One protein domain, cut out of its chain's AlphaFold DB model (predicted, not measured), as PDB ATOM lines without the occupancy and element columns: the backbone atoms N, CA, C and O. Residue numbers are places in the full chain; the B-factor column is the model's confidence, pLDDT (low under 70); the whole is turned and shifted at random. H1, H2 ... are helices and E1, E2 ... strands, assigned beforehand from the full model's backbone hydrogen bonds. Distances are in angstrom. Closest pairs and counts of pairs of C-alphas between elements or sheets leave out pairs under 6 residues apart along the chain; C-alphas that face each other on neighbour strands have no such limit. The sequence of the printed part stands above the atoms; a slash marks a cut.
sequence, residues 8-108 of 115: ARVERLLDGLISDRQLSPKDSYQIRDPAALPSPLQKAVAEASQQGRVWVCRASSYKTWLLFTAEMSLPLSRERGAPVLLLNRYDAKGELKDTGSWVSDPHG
ATOM      1  N   ALA A   8      -7.826  79.214 -33.026       84.25
ATOM      2  CA  ALA A   8      -7.769  80.450 -33.810       84.25
ATOM      3  C   ALA A   8      -6.422  81.198 -33.737       84.25
ATOM      4  O   ALA A   8      -6.114  82.017 -34.603       84.25
ATOM      5  N   ARG A   9      -5.627  80.983 -32.682       86.12
ATOM      6  CA  ARG A   9      -4.272  81.535 -32.566       86.12
ATOM      7  C   ARG A   9      -3.260  80.664 -33.304       86.12
ATOM      8  O   ARG A   9      -2.396  81.214 -33.975       86.12
ATOM      9  N   VAL A  10      -3.364  79.340 -33.189       89.06
ATOM     10  CA  VAL A  10      -2.473  78.408 -33.898       89.06
ATOM     11  C   VAL A  10      -2.675  78.527 -35.408       89.06
ATOM     12  O   VAL A  10      -1.696  78.589 -36.139       89.06
ATOM     13  N   GLU A  11      -3.919  78.673 -35.870       91.31
ATOM     14  CA  GLU A  11      -4.235  78.914 -37.282       91.31
ATOM     15  C   GLU A  11      -3.598  80.213 -37.797       91.31
ATOM     16  O   GLU A  11      -2.964  80.215 -38.846       91.31
ATOM     17  N   ARG A  12      -3.659  81.302 -37.016       90.31
ATOM     18  CA  ARG A  12      -2.975  82.565 -37.349       90.31
ATOM     19  C   ARG A  12      -1.454  82.421 -37.423       90.31
ATOM     20  O   ARG A  12      -0.830  83.011 -38.298       90.31
ATOM     21  N   LEU A  13      -0.854  81.662 -36.506       91.94
ATOM     22  CA  LEU A  13       0.586  81.391 -36.534       91.94
ATOM     23  C   LEU A  13       0.966  80.549 -37.758       91.94
ATOM     24  O   LEU A  13       1.961  80.847 -38.412       91.94
ATOM     25  N   LEU A  14       0.159  79.537 -38.085       94.06
ATOM     26  CA  LEU A  14       0.338  78.707 -39.271       94.06
ATOM     27  C   LEU A  14       0.261  79.548 -40.551       94.06
ATOM     28  O   LEU A  14       1.118  79.420 -41.422       94.06
ATOM     29  N   ASP A  15      -0.716  80.447 -40.644       92.25
ATOM     30  CA  ASP A  15      -0.866  81.334 -41.795       92.25
ATOM     31  C   ASP A  15       0.330  82.285 -41.968       92.25
ATOM     32  O   ASP A  15       0.852  82.463 -43.075       92.25
ATOM     33  N   GLY A  16       0.828  82.828 -40.851       91.88
ATOM     34  CA  GLY A  16       2.049  83.632 -40.816       91.88
ATOM     35  C   GLY A  16       3.286  82.852 -41.272       91.88
ATOM     36  O   GLY A  16       4.071  83.369 -42.063       91.88
ATOM     37  N   LEU A  17       3.432  81.595 -40.838       93.81
ATOM     38  CA  LEU A  17       4.525  80.708 -41.253       93.81
ATOM     39  C   LEU A  17       4.497  80.425 -42.760       93.81
ATOM     40  O   LEU A  17       5.524  80.546 -43.429       93.81
ATOM     41  N   ILE A  18       3.329  80.059 -43.298       93.06
ATOM     42  CA  ILE A  18       3.153  79.774 -44.731       93.06
ATOM     43  C   ILE A  18       3.541  80.999 -45.568       93.06
ATOM     44  O   ILE A  18       4.227  80.852 -46.583       93.06
ATOM     45  N   SER A  19       3.145  82.190 -45.112       90.19
ATOM     46  CA  SER A  19       3.414  83.463 -45.785       90.19
ATOM     47  C   SER A  19       4.895  83.856 -45.736       90.19
ATOM     48  O   SER A  19       5.488  84.101 -46.785       90.19
ATOM     49  N   ASP A  20       5.517  83.864 -44.550       91.00
ATOM     50  CA  ASP A  20       6.931  84.237 -44.357       91.00
ATOM     51  C   ASP A  20       7.875  83.328 -45.156       91.00
ATOM     52  O   ASP A  20       8.800  83.785 -45.831       91.00
ATOM     53  N   ARG A  21       7.605  82.018 -45.141       92.44
ATOM     54  CA  ARG A  21       8.447  81.012 -45.800       92.44
ATOM     55  C   ARG A  21       8.052  80.731 -47.246       92.44
ATOM     56  O   ARG A  21       8.692  79.884 -47.866       92.44
ATOM     57  N   GLN A  22       7.038  81.425 -47.774       90.00
ATOM     58  CA  GLN A  22       6.507  81.242 -49.130       90.00
ATOM     59  C   GLN A  22       6.263  79.756 -49.454       90.00
ATOM     60  O   GLN A  22       6.663  79.252 -50.502       90.00
ATOM     61  N   LEU A  23       5.625  79.031 -48.526       89.88
ATOM     62  CA  LEU A  23       5.422  77.577 -48.649       89.88
ATOM     63  C   LEU A  23       4.360  77.199 -49.691       89.88
ATOM     64  O   LEU A  23       4.198  76.019 -50.003       89.88
ATOM     65  N   SER A  24       3.647  78.190 -50.220       87.94
ATOM     66  CA  SER A  24       2.627  78.075 -51.255       87.94
ATOM     67  C   SER A  24       2.872  79.091 -52.378       87.94
ATOM     68  O   SER A  24       3.467  80.142 -52.122       87.94
ATOM     69  N   PRO A  25       2.372  78.834 -53.601       86.38
ATOM     70  CA  PRO A  25       2.426  79.804 -54.694       86.38
ATOM     71  C   PRO A  25       1.850  81.176 -54.304       86.38
ATOM     72  O   PRO A  25       0.893  81.256 -53.529       86.38
ATOM     73  N   LYS A  26       2.419  82.263 -54.845       83.19
ATOM     74  CA  LYS A  26       2.027  83.649 -54.507       83.19
ATOM     75  C   LYS A  26       0.588  83.994 -54.895       83.19
ATOM     76  O   LYS A  26      -0.036  84.822 -54.249       83.19
ATOM     77  N   ASP A  27       0.081  83.358 -55.939       85.88
ATOM     78  CA  ASP A  27      -1.276  83.487 -56.474       85.88
ATOM     79  C   ASP A  27      -2.279  82.543 -55.791       85.88
ATOM     80  O   ASP A  27      -3.430  82.440 -56.218       85.88
ATOM     81  N   SER A  28      -1.857  81.827 -54.744       90.75
ATOM     82  CA  SER A  28      -2.736  80.889 -54.056       90.75
ATOM     83  C   SER A  28      -3.740  81.585 -53.138       90.75
ATOM     84  O   SER A  28      -3.423  82.516 -52.396       90.75
ATOM     85  N   TYR A  29      -4.966  81.075 -53.132       90.31
ATOM     86  CA  TYR A  29      -6.028  81.493 -52.226       90.31
ATOM     87  C   TYR A  29      -6.276  80.422 -51.163       90.31
ATOM     88  O   TYR A  29      -6.006  79.235 -51.363       90.31
ATOM     89  N   GLN A  30      -6.757  80.853 -49.998       92.25
ATOM     90  CA  GLN A  30      -7.085  79.946 -48.904       92.25
ATOM     91  C   GLN A  30      -8.468  79.331 -49.113       92.25
ATOM     92  O   GLN A  30      -9.427  80.041 -49.415       92.25
ATOM     93  N   ILE A  31      -8.580  78.028 -48.872       92.69
ATOM     94  CA  ILE A  31      -9.860  77.322 -48.800       92.69
ATOM     95  C   ILE A  31     -10.122  76.958 -47.345       92.69
ATOM     96  O   ILE A  31      -9.261  76.385 -46.677       92.69
ATOM     97  N   ARG A  32     -11.304  77.344 -46.853       89.25
ATOM     98  CA  ARG A  32     -11.718  77.183 -45.450       89.25
ATOM     99  C   ARG A  32     -12.789  76.123 -45.246       89.25
ATOM    100  O   ARG A  32     -12.929  75.626 -44.137       89.25
ATOM    101  N   ASP A  33     -13.536  75.794 -46.294       91.12
ATOM    102  CA  ASP A  33     -14.548  74.747 -46.246       91.12
ATOM    103  C   ASP A  33     -13.901  73.394 -46.588       91.12
ATOM    104  O   ASP A  33     -13.429  73.230 -47.717       91.12
ATOM    105  N   PRO A  34     -13.864  72.420 -45.655       91.50
ATOM    106  CA  PRO A  34     -13.391  71.074 -45.949       91.50
ATOM    107  C   PRO A  34     -14.122  70.432 -47.130       91.50
ATOM    108  O   PRO A  34     -13.485  69.746 -47.924       91.50
ATOM    109  N   ALA A  35     -15.427  70.669 -47.295       92.12
ATOM    110  CA  ALA A  35     -16.214  70.050 -48.362       92.12
ATOM    111  C   ALA A  35     -15.808  70.541 -49.764       92.12
ATOM    112  O   ALA A  35     -16.030  69.840 -50.751       92.12
ATOM    113  N   ALA A  36     -15.155  71.706 -49.854       91.38
ATOM    114  CA  ALA A  36     -14.615  72.253 -51.098       91.38
ATOM    115  C   ALA A  36     -13.256  71.643 -51.500       91.38
ATOM    116  O   ALA A  36     -12.739  71.945 -52.578       91.38
ATOM    117  N   LEU A  37     -12.652  70.807 -50.649       92.31
ATOM    118  CA  LEU A  37     -11.380  70.145 -50.932       92.31
ATOM    119  C   LEU A  37     -11.580  68.862 -51.759       92.31
ATOM    120  O   LEU A  37     -12.603  68.192 -51.618       92.31
ATOM    121  N   PRO A  38     -10.585  68.435 -52.554       92.44
ATOM    122  CA  PRO A  38     -10.530  67.085 -53.106       92.44
ATOM    123  C   PRO A  38     -10.635  66.013 -52.013       92.44
ATOM    124  O   PRO A  38     -10.059  66.166 -50.936       92.44
ATOM    125  N   SER A  39     -11.300  64.891 -52.303       94.31
ATOM    126  CA  SER A  39     -11.556  63.822 -51.322       94.31
ATOM    127  C   SER A  39     -10.318  63.336 -50.546       94.31
ATOM    128  O   SER A  39     -10.432  63.149 -49.334       94.31
ATOM    129  N   PRO A  40      -9.121  63.185 -51.156       94.12
ATOM    130  CA  PRO A  40      -7.932  62.809 -50.393       94.12
ATOM    131  C   PRO A  40      -7.521  63.854 -49.343       94.12
ATOM    132  O   PRO A  40      -7.098  63.499 -48.244       94.12
ATOM    133  N   LEU A  41      -7.705  65.144 -49.642       95.38
ATOM    134  CA  LEU A  41      -7.440  66.235 -48.706       95.38
ATOM    135  C   LEU A  41      -8.509  66.339 -47.617       95.38
ATOM    136  O   LEU A  41      -8.168  66.647 -46.478       95.38
ATOM    137  N   GLN A  42      -9.772  66.026 -47.925       95.94
ATOM    138  CA  GLN A  42     -10.829  65.941 -46.910       95.94
ATOM    139  C   GLN A  42     -10.476  64.915 -45.829       95.94
ATOM    140  O   GLN A  42     -10.610  65.197 -44.639       95.94
ATOM    141  N   LYS A  43      -9.964  63.747 -46.241       94.94
ATOM    142  CA  LYS A  43      -9.507  62.704 -45.317       94.94
ATOM    143  C   LYS A  43      -8.364  63.203 -44.427       94.94
ATOM    144  O   LYS A  43      -8.455  63.082 -43.209       94.94
ATOM    145  N   ALA A  44      -7.343  63.828 -45.013       94.69
ATOM    146  CA  ALA A  44      -6.220  64.384 -44.254       94.69
ATOM    147  C   ALA A  44      -6.656  65.491 -43.269       94.69
ATOM    148  O   ALA A  44      -6.152  65.557 -42.148       94.69
ATOM    149  N   VAL A  45      -7.626  66.335 -43.644       94.88
ATOM    150  CA  VAL A  45      -8.219  67.342 -42.745       94.88
ATOM    151  C   VAL A  45      -8.980  66.691 -41.592       94.88
ATOM    152  O   VAL A  45      -8.845  67.134 -40.449       94.88
ATOM    153  N   ALA A  46      -9.761  65.644 -41.864       94.81
ATOM    154  CA  ALA A  46     -10.490  64.916 -40.830       94.81
ATOM    155  C   ALA A  46      -9.526  64.274 -39.816       94.81
ATOM    156  O   ALA A  46      -9.703  64.449 -38.611       94.81
ATOM    157  N   GLU A  47      -8.469  63.615 -40.295       94.00
ATOM    158  CA  GLU A  47      -7.424  63.017 -39.453       94.00
ATOM    159  C   GLU A  47      -6.692  64.073 -38.613       94.00
ATOM    160  O   GLU A  47      -6.533  63.910 -37.404       94.00
ATOM    161  N   ALA A  48      -6.303  65.199 -39.218       92.50
ATOM    162  CA  ALA A  48      -5.668  66.299 -38.498       92.50
ATOM    163  C   ALA A  48      -6.587  66.880 -37.411       92.50
ATOM    164  O   ALA A  48      -6.151  67.108 -36.284       92.50
ATOM    165  N   SER A  49      -7.873  67.052 -37.720       91.00
ATOM    166  CA  SER A  49      -8.863  67.564 -36.767       91.00
ATOM    167  C   SER A  49      -9.059  66.609 -35.585       91.00
ATOM    168  O   SER A  49      -9.125  67.059 -34.443       91.00
ATOM    169  N   GLN A  50      -9.084  65.290 -35.828       91.69
ATOM    170  CA  GLN A  50      -9.131  64.270 -34.768       91.69
ATOM    171  C   GLN A  50      -7.897  64.313 -33.858       91.69
ATOM    172  O   GLN A  50      -8.002  64.054 -32.662       91.69
ATOM    173  N   GLN A  51      -6.740  64.685 -34.405       89.94
ATOM    174  CA  GLN A  51      -5.495  64.883 -33.656       89.94
ATOM    175  C   GLN A  51      -5.421  66.252 -32.958       89.94
ATOM    176  O   GLN A  51      -4.412  66.568 -32.333       89.94
ATOM    177  N   GLY A  52      -6.457  67.092 -33.064       89.19
ATOM    178  CA  GLY A  52      -6.465  68.441 -32.495       89.19
ATOM    179  C   GLY A  52      -5.552  69.432 -33.226       89.19
ATOM    180  O   GLY A  52      -5.240  70.496 -32.686       89.19
ATOM    181  N   ARG A  53      -5.122  69.103 -34.449       94.06
ATOM    182  CA  ARG A  53      -4.329  69.985 -35.307       94.06
ATOM    183  C   ARG A  53      -5.229  70.973 -36.035       94.06
ATOM    184  O   ARG A  53      -6.324  70.636 -36.482       94.06
ATOM    185  N   VAL A  54      -4.732  72.193 -36.203       94.81
ATOM    186  CA  VAL A  54      -5.324  73.160 -37.132       94.81
ATOM    187  C   VAL A  54      -4.850  72.864 -38.547       94.81
ATOM    188  O   VAL A  54      -3.834  72.193 -38.745       94.81
ATOM    189  N   TRP A  55      -5.556  73.392 -39.537       95.75
ATOM    190  CA  TRP A  55      -5.200  73.202 -40.933       95.75
ATOM    191  C   TRP A  55      -5.438  74.468 -41.752       95.75
ATOM    192  O   TRP A  55      -6.298  75.287 -41.439       95.75
ATOM    193  N   VAL A  56      -4.655  74.620 -42.816       95.62
ATOM    194  CA  VAL A  56      -4.807  75.653 -43.841       95.62
ATOM    195  C   VAL A  56      -4.618  74.970 -45.184       95.62
ATOM    196  O   VAL A  56      -3.599  74.318 -45.410       95.62
ATOM    197  N   CYS A  57      -5.579  75.119 -46.092       95.19
ATOM    198  CA  CYS A  57      -5.419  74.671 -47.470       95.19
ATOM    199  C   CYS A  57      -5.231  75.868 -48.401       95.19
ATOM    200  O   CYS A  57      -5.942  76.869 -48.291       95.19
ATOM    201  N   ARG A  58      -4.266  75.754 -49.315       94.88
ATOM    202  CA  ARG A  58      -3.963  76.732 -50.358       94.88
ATOM    203  C   ARG A  58      -4.160  76.083 -51.723       94.88
ATOM    204  O   ARG A  58      -3.619  75.005 -51.973       94.88
ATOM    205  N   ALA A  59      -4.901  76.755 -52.597       92.19
ATOM    206  CA  ALA A  59      -5.093  76.351 -53.983       92.19
ATOM    207  C   ALA A  59      -4.660  77.473 -54.929       92.19
ATOM    208  O   ALA A  59      -4.841  78.644 -54.607       92.19
ATOM    209  N   SER A  60      -4.093  77.132 -56.086       88.06
ATOM    210  CA  SER A  60      -3.795  78.092 -57.161       88.06
ATOM    211  C   SER A  60      -4.578  77.778 -58.436       88.06
ATOM    212  O   SER A  60      -5.090  76.668 -58.615       88.06
ATOM    213  N   SER A  61      -4.637  78.740 -59.362       77.88
ATOM    214  CA  SER A  61      -5.301  78.588 -60.668       77.88
ATOM    215  C   SER A  61      -4.723  77.448 -61.513       77.88
ATOM    216  O   SER A  61      -5.423  76.876 -62.346       77.88
ATOM    217  N   TYR A  62      -3.478  77.045 -61.249       74.06
ATOM    218  CA  TYR A  62      -2.816  75.895 -61.873       74.06
ATOM    219  C   TYR A  62      -3.230  74.543 -61.270       74.06
ATOM    220  O   TYR A  62      -2.534  73.545 -61.453       74.06
ATOM    221  N   LYS A  63      -4.338  74.494 -60.517       71.75
ATOM    222  CA  LYS A  63      -4.843  73.293 -59.829       71.75
ATOM    223  C   LYS A  63      -3.820  72.664 -58.877       71.75
ATOM    224  O   LYS A  63      -3.863  71.461 -58.625       71.75
ATOM    225  N   THR A  64      -2.900  73.461 -58.333       83.81
ATOM    226  CA  THR A  64      -2.003  72.994 -57.274       83.81
ATOM    227  C   THR A  64      -2.720  73.136 -55.945       83.81
ATOM    228  O   THR A  64      -3.135  74.239 -55.596       83.81
ATOM    229  N   TRP A  65      -2.849  72.032 -55.217       90.81
ATOM    230  CA  TRP A  65      -3.415  72.006 -53.874       90.81
ATOM    231  C   TRP A  65      -2.323  71.648 -52.883       90.81
ATOM    232  O   TRP A  65      -1.620  70.651 -53.058       90.81
ATOM    233  N   LEU A  66      -2.195  72.463 -51.845       94.56
ATOM    234  CA  LEU A  66      -1.316  72.207 -50.717       94.56
ATOM    235  C   LEU A  66      -2.143  72.288 -49.447       94.56
ATOM    236  O   LEU A  66      -2.835  73.279 -49.199       94.56
ATOM    237  N   LEU A  67      -2.069  71.238 -48.643       96.31
ATOM    238  CA  LEU A  67      -2.653  71.223 -47.314       96.31
ATOM    239  C   LEU A  67      -1.528  71.306 -46.294       96.31
ATOM    240  O   LEU A  67      -0.549  70.567 -46.359       96.31
ATOM    241  N   PHE A  68      -1.694  72.200 -45.335       97.25
ATOM    242  CA  PHE A  68      -0.810  72.352 -44.197       97.25
ATOM    243  C   PHE A  68      -1.597  72.016 -42.945       97.25
ATOM    244  O   PHE A  68      -2.707  72.518 -42.770       97.25
ATOM    245  N   THR A  69      -1.033  71.197 -42.067       96.94
ATOM    246  CA  THR A  69      -1.604  70.944 -40.742       96.94
ATOM    247  C   THR A  69      -0.566  71.264 -39.689       96.94
ATOM    248  O   THR A  69       0.628  71.054 -39.907       96.94
ATOM    249  N   ALA A  70      -0.999  71.816 -38.562       95.88
ATOM    250  CA  ALA A  70      -0.084  72.164 -37.494       95.88
ATOM    251  C   ALA A  70      -0.693  72.013 -36.109       95.88
ATOM    252  O   ALA A  70      -1.886  72.208 -35.889       95.88
ATOM    253  N   GLU A  71       0.179  71.740 -35.156       94.12
ATOM    254  CA  GLU A  71      -0.072  71.931 -33.734       94.12
ATOM    255  C   GLU A  71       1.051  72.765 -33.134       94.12
ATOM    256  O   GLU A  71       2.140  72.882 -33.699       94.12
ATOM    257  N   MET A  72       0.799  73.334 -31.961       92.19
ATOM    258  CA  MET A  72       1.833  74.031 -31.214       92.19
ATOM    259  C   MET A  72       2.479  73.092 -30.192       92.19
ATOM    260  O   MET A  72       1.804  72.593 -29.290       92.19
ATOM    261  N   SER A  73       3.802  72.935 -30.264       92.19
ATOM    262  CA  SER A  73       4.573  72.176 -29.276       92.19
ATOM    263  C   SER A  73       4.813  73.022 -28.030       92.19
ATOM    264  O   SER A  73       5.668  73.910 -28.022       92.19
ATOM    265  N   LEU A  74       4.072  72.761 -26.948       90.06
ATOM    266  CA  LEU A  74       4.304  73.436 -25.666       90.06
ATOM    267  C   LEU A  74       5.697  73.177 -25.075       90.06
ATOM    268  O   LEU A  74       6.276  74.143 -24.576       90.06
ATOM    269  N   PRO A  75       6.246  71.944 -25.095       91.75
ATOM    270  CA  PRO A  75       7.584  71.692 -24.563       91.75
ATOM    271  C   PRO A  75       8.648  72.532 -25.273       91.75
ATOM    272  O   PRO A  75       9.345  73.306 -24.619       91.75
ATOM    273  N   LEU A  76       8.685  72.486 -26.611       91.88
ATOM    274  CA  LEU A  76       9.650  73.262 -27.395       91.88
ATOM    275  C   LEU A  76       9.399  74.765 -27.272       91.88
ATOM    276  O   LEU A  76      10.344  75.545 -27.196       91.88
ATOM    277  N   SER A  77       8.134  75.188 -27.186       90.81
ATOM    278  CA  SER A  77       7.826  76.609 -27.005       90.81
ATOM    279  C   SER A  77       8.343  77.153 -25.671       90.81
ATOM    280  O   SER A  77       8.764  78.304 -25.593       90.81
ATOM    281  N   ARG A  78       8.321  76.332 -24.613       91.19
ATOM    282  CA  ARG A  78       8.876  76.692 -23.300       91.19
ATOM    283  C   ARG A  78      10.397  76.746 -23.338       91.19
ATOM    284  O   ARG A  78      10.960  77.717 -22.852       91.19
ATOM    285  N   GLU A  79      11.036  75.747 -23.941       91.62
ATOM    286  CA  GLU A  79      12.495  75.690 -24.095       91.62
ATOM    287  C   GLU A  79      13.034  76.894 -24.880       91.62
ATOM    288  O   GLU A  79      14.044  77.486 -24.512       91.62
ATOM    289  N   ARG A  80      12.336  77.288 -25.951       88.62
ATOM    290  CA  ARG A  80      12.757  78.380 -26.840       88.62
ATOM    291  C   ARG A  80      12.244  79.754 -26.421       88.62
ATOM    292  O   ARG A  80      12.644  80.747 -27.023       88.62
ATOM    293  N   GLY A  81      11.348  79.823 -25.438       89.38
ATOM    294  CA  GLY A  81      10.693  81.066 -25.022       89.38
ATOM    295  C   GLY A  81       9.824  81.714 -26.110       89.38
ATOM    296  O   GLY A  81       9.508  82.896 -26.014       89.38
ATOM    297  N   ALA A  82       9.445  80.967 -27.150       90.25
ATOM    298  CA  ALA A  82       8.726  81.469 -28.318       90.25
ATOM    299  C   ALA A  82       7.812  80.386 -28.920       90.25
ATOM    300  O   ALA A  82       8.073  79.205 -28.709       90.25
ATOM    301  N   PRO A  83       6.744  80.735 -29.664       90.38
ATOM    302  CA  PRO A  83       5.857  79.738 -30.262       90.38
ATOM    303  C   PRO A  83       6.591  78.808 -31.236       90.38
ATOM    304  O   PRO A  83       7.252  79.273 -32.166       90.38
ATOM    305  N   VAL A  84       6.414  77.499 -31.040       93.69
ATOM    306  CA  VAL A  84       6.922  76.447 -31.929       93.69
ATOM    307  C   VAL A  84       5.761  75.665 -32.534       93.69
ATOM    308  O   VAL A  84       4.948  75.096 -31.802       93.69
ATOM    309  N   LEU A  85       5.694  75.617 -33.865       95.25
ATOM    310  CA  LEU A  85       4.720  74.840 -34.628       95.25
ATOM    311  C   LEU A  85       5.340  73.552 -35.166       95.25
ATOM    312  O   LEU A  85       6.417  73.583 -35.755       95.25
ATOM    313  N   LEU A  86       4.625  72.442 -35.012       95.62
ATOM    314  CA  LEU A  86       4.908  71.185 -35.697       95.62
ATOM    315  C   LEU A  86       4.060  71.153 -36.966       95.62
ATOM    316  O   LEU A  86       2.846  70.983 -36.888       95.62
ATOM    317  N   LEU A  87       4.688  71.369 -38.115       96.44
ATOM    318  CA  LEU A  87       4.040  71.495 -39.416       96.44
ATOM    319  C   LEU A  87       4.103  70.173 -40.182       96.44
ATOM    320  O   LEU A  87       5.178  69.594 -40.307       96.44
ATOM    321  N   ASN A  88       2.987  69.772 -40.784       97.19
ATOM    322  CA  ASN A  88       2.933  68.768 -41.843       97.19
ATOM    323  C   ASN A  88       2.447  69.429 -43.138       97.19
ATOM    324  O   ASN A  88       1.513  70.234 -43.109       97.19
ATOM    325  N   ARG A  89       3.038  69.057 -44.275       96.31
ATOM    326  CA  ARG A  89       2.629  69.509 -45.610       96.31
ATOM    327  C   ARG A  89       2.234  68.322 -46.475       96.31
ATOM    328  O   ARG A  89       3.027  67.398 -46.645       96.31
ATOM    329  N   TYR A  90       1.061  68.404 -47.085       96.19
ATOM    330  CA  TYR A  90       0.501  67.390 -47.965       96.19
ATOM    331  C   TYR A  90       0.302  67.951 -49.374       96.19
ATOM    332  O   TYR A  90       0.045  69.147 -49.547       96.19
ATOM    333  N   ASP A  91       0.420  67.085 -50.376       93.75
ATOM    334  CA  ASP A  91       0.106  67.417 -51.765       93.75
ATOM    335  C   ASP A  91      -1.385  67.218 -52.094       93.75
ATOM    336  O   ASP A  91      -2.186  66.816 -51.252       93.75
ATOM    337  N   ALA A  92      -1.763  67.454 -53.353       92.19
ATOM    338  CA  ALA A  92      -3.137  67.307 -53.835       92.19
ATOM    339  C   ALA A  92      -3.718  65.884 -53.704       92.19
ATOM    340  O   ALA A  92      -4.938  65.718 -53.754       92.19
ATOM    341  N   LYS A  93      -2.869  64.861 -53.546       93.31
ATOM    342  CA  LYS A  93      -3.279  63.468 -53.335       93.31
ATOM    343  C   LYS A  93      -3.457  63.136 -51.852       93.31
ATOM    344  O   LYS A  93      -3.783  61.999 -51.533       93.31
ATOM    345  N   GLY A  94      -3.263  64.103 -50.953       93.06
ATOM    346  CA  GLY A  94      -3.271  63.866 -49.510       93.06
ATOM    347  C   GLY A  94      -2.032  63.122 -49.019       93.06
ATOM    348  O   GLY A  94      -2.031  62.631 -47.894       93.06
ATOM    349  N   GLU A  95      -0.974  63.037 -49.828       95.00
ATOM    350  CA  GLU A  95       0.271  62.397 -49.425       95.00
ATOM    351  C   GLU A  95       1.125  63.388 -48.637       95.00
ATOM    352  O   GLU A  95       1.357  64.515 -49.081       95.00
ATOM    353  N   LEU A  96       1.629  62.961 -47.479       95.44
ATOM    354  CA  LEU A  96       2.560  63.749 -46.677       95.44
ATOM    355  C   LEU A  96       3.891  63.907 -47.429       95.44
ATOM    356  O   LEU A  96       4.524  62.919 -47.798       95.44
ATOM    357  N   LYS A  97       4.316  65.150 -47.659       95.69
ATOM    358  CA  LYS A  97       5.538  65.487 -48.411       95.69
ATOM    359  C   LYS A  97       6.642  66.098 -47.569       95.69
ATOM    360  O   LYS A  97       7.792  66.053 -47.984       95.69
ATOM    361  N   ASP A  98       6.301  66.739 -46.460       94.19
ATOM    362  CA  ASP A  98       7.283  67.359 -45.572       94.19
ATOM    363  C   ASP A  98       6.710  67.482 -44.161       94.19
ATOM    364  O   ASP A  98       5.506  67.701 -43.986       94.19
ATOM    365  N   THR A  99       7.584  67.367 -43.170       95.31
ATOM    366  CA  THR A  99       7.288  67.604 -41.757       95.31
ATOM    367  C   THR A  99       8.392  68.451 -41.154       95.31
ATOM    368  O   THR A  99       9.558  68.312 -41.514       95.31
ATOM    369  N   GLY A 100       8.074  69.343 -40.225       94.81
ATOM    370  CA  GLY A 100       9.125  70.109 -39.568       94.81
ATOM    371  C   GLY A 100       8.659  70.902 -38.368       94.81
ATOM    372  O   GLY A 100       7.499  71.297 -38.270       94.81
ATOM    373  N   SER A 101       9.607  71.173 -37.479       95.62
ATOM    374  CA  SER A 101       9.412  72.053 -36.333       95.62
ATOM    375  C   SER A 101       9.862  73.464 -36.693       95.62
ATOM    376  O   SER A 101      10.973  73.665 -37.179       95.62
ATOM    377  N   TRP A 102       9.010  74.455 -36.457       95.94
ATOM    378  CA  TRP A 102       9.258  75.845 -36.827       95.94
ATOM    379  C   TRP A 102       9.085  76.749 -35.621       95.94
ATOM    380  O   TRP A 102       8.063  76.685 -34.948       95.94
ATOM    381  N   VAL A 103      10.063  77.614 -35.368       94.31
ATOM    382  CA  VAL A 103      10.007  78.619 -34.304       94.31
ATOM    383  C   VAL A 103       9.820  80.006 -34.910       94.31
ATOM    384  O   VAL A 103      10.503  80.358 -35.877       94.31
ATOM    385  N   SER A 104       8.902  80.785 -34.342       88.69
ATOM    386  CA  SER A 104       8.784  82.216 -34.639       88.69
ATOM    387  C   SER A 104       9.756  82.988 -33.761       88.69
ATOM    388  O   SER A 104       9.764  82.806 -32.546       88.69
ATOM    389  N   ASP A 105      10.544  83.884 -34.343       80.25
ATOM    390  CA  ASP A 105      11.276  84.873 -33.560       80.25
ATOM    391  C   ASP A 105      10.353  86.041 -33.127       80.25
ATOM    392  O   ASP A 105       9.211  86.138 -33.599       80.25
ATOM    393  N   PRO A 106      10.804  86.927 -32.216       73.25
ATOM    394  CA  PRO A 106      10.027  88.093 -31.779       73.25
ATOM    395  C   PRO A 106       9.704  89.105 -32.888       73.25
ATOM    396  O   PRO A 106       8.828  89.947 -32.706       73.25
ATOM    397  N   HIS A 107      10.391  89.036 -34.029       77.75
ATOM    398  CA  HIS A 107      10.153  89.874 -35.203       77.75
ATOM    399  C   HIS A 107       9.189  89.214 -36.204       77.75
ATOM    400  O   HIS A 107       8.962  89.763 -37.281       77.75
ATOM    401  N   GLY A 108       8.618  88.055 -35.856       73.88
ATOM    402  CA  GLY A 108       7.670  87.315 -36.683       73.88
ATOM    403  C   GLY A 108       8.313  86.503 -37.806       73.88
ATOM    404  O   GLY A 108       7.584  85.967 -38.639       73.88
TER     405      GLY A 108
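This is residues 8 to 108 of the 115 residues of an uncharacterized protein of Gammaproteobacteria bacterium (UniProt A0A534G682). A strongly twisted antiparallel sheet of five strands makes the core, with H1 packed on one face and H2 on the other: three layers, helices on both faces of a sheet. The short helix H3 sits at one end of the sheet, where the chain turns from E3 to E4. The printed part has 101 residues, with three named helices and five named strands in the order H1 E1 H2 E2 E3 H3 E4 E5; the sheet's order is E1 E2 E3 E4 E5, and the class is mixed, helices and strands. The whole is compact, with a radius of gyration of the C-alphas of 13.3 A and spans of 38 by 29 by 23 A.

The sheet has E1, residues 29 to 31, and E5, residues 96 to 104, as its edge strands, and E2, residues 54 to 59, E3, residues 65 to 72, and E4, residues 84 to 90, as inner strands. From edge to edge the strands' lines turn by 106 degrees. E2 and E3 are a hairpin, antiparallel at 160 degrees, with N 56 and O 68 within hydrogen-bond range at 2.9 A. E3 and E4 are antiparallel at 155 degrees, with N 88 and O 69 at 2.8 A. E4 and E5 are a hairpin at 159 degrees, with N 87 and O 100 at 2.8 A. E1 and E2 are antiparallel at 131 degrees, with N 31 and O 57 at 2.9 A. H1, residues 8 to 20, is on the sheet; its closest C-alphas to E2 are those of Glu 11 and Val 54, 5.9 A apart. H2, residues 39 to 50, is on the opposite face, over E3 at a height of 9.4 A over the sheet, and runs along the strands, at 5 degrees to E3 on the local plane; the closest C-alphas of H2 and E3 are those of Ala 48 and Thr 69, 6.6 A apart. H3, residues 74 to 80, is on the sheet over E4 and runs across the strands, at 63 degrees to E4 on the local plane; the closest C-alphas of the two are those of Ser 77 and Val 84, 5.0 A apart. H1, H2 and H3 are apart from one another. In H2 and H3 every O i to N i+4 pair is within hydrogen-bond range; in H1, 8 of 9 are.

E3 measures 23.3 A from first to last C-alpha, E5 22.9 A, E4 19.5 A, E2 17.2 A and E1 6.6 A. H1 measures 18.5 A, H2 16.7 A and H3 9.9 A. H1 begins at C-alpha 8 (-7.769, 80.450, -33.810), E3 begins at C-alpha 65 (-3.415, 72.006, -53.874), and E5 ends at C-alpha 104 (8.784, 82.216, -34.639).

The two C-alphas farthest apart are those of Ser 61 and Glu 79, 40.8 A. The printed part, residues 8 to 108, has no cut. No link is long; those from H1 to E1 and from E1 to H2 are short, and the others are tight. The mean pLDDT of the printed part is 91.2, and no printed residue is under 70.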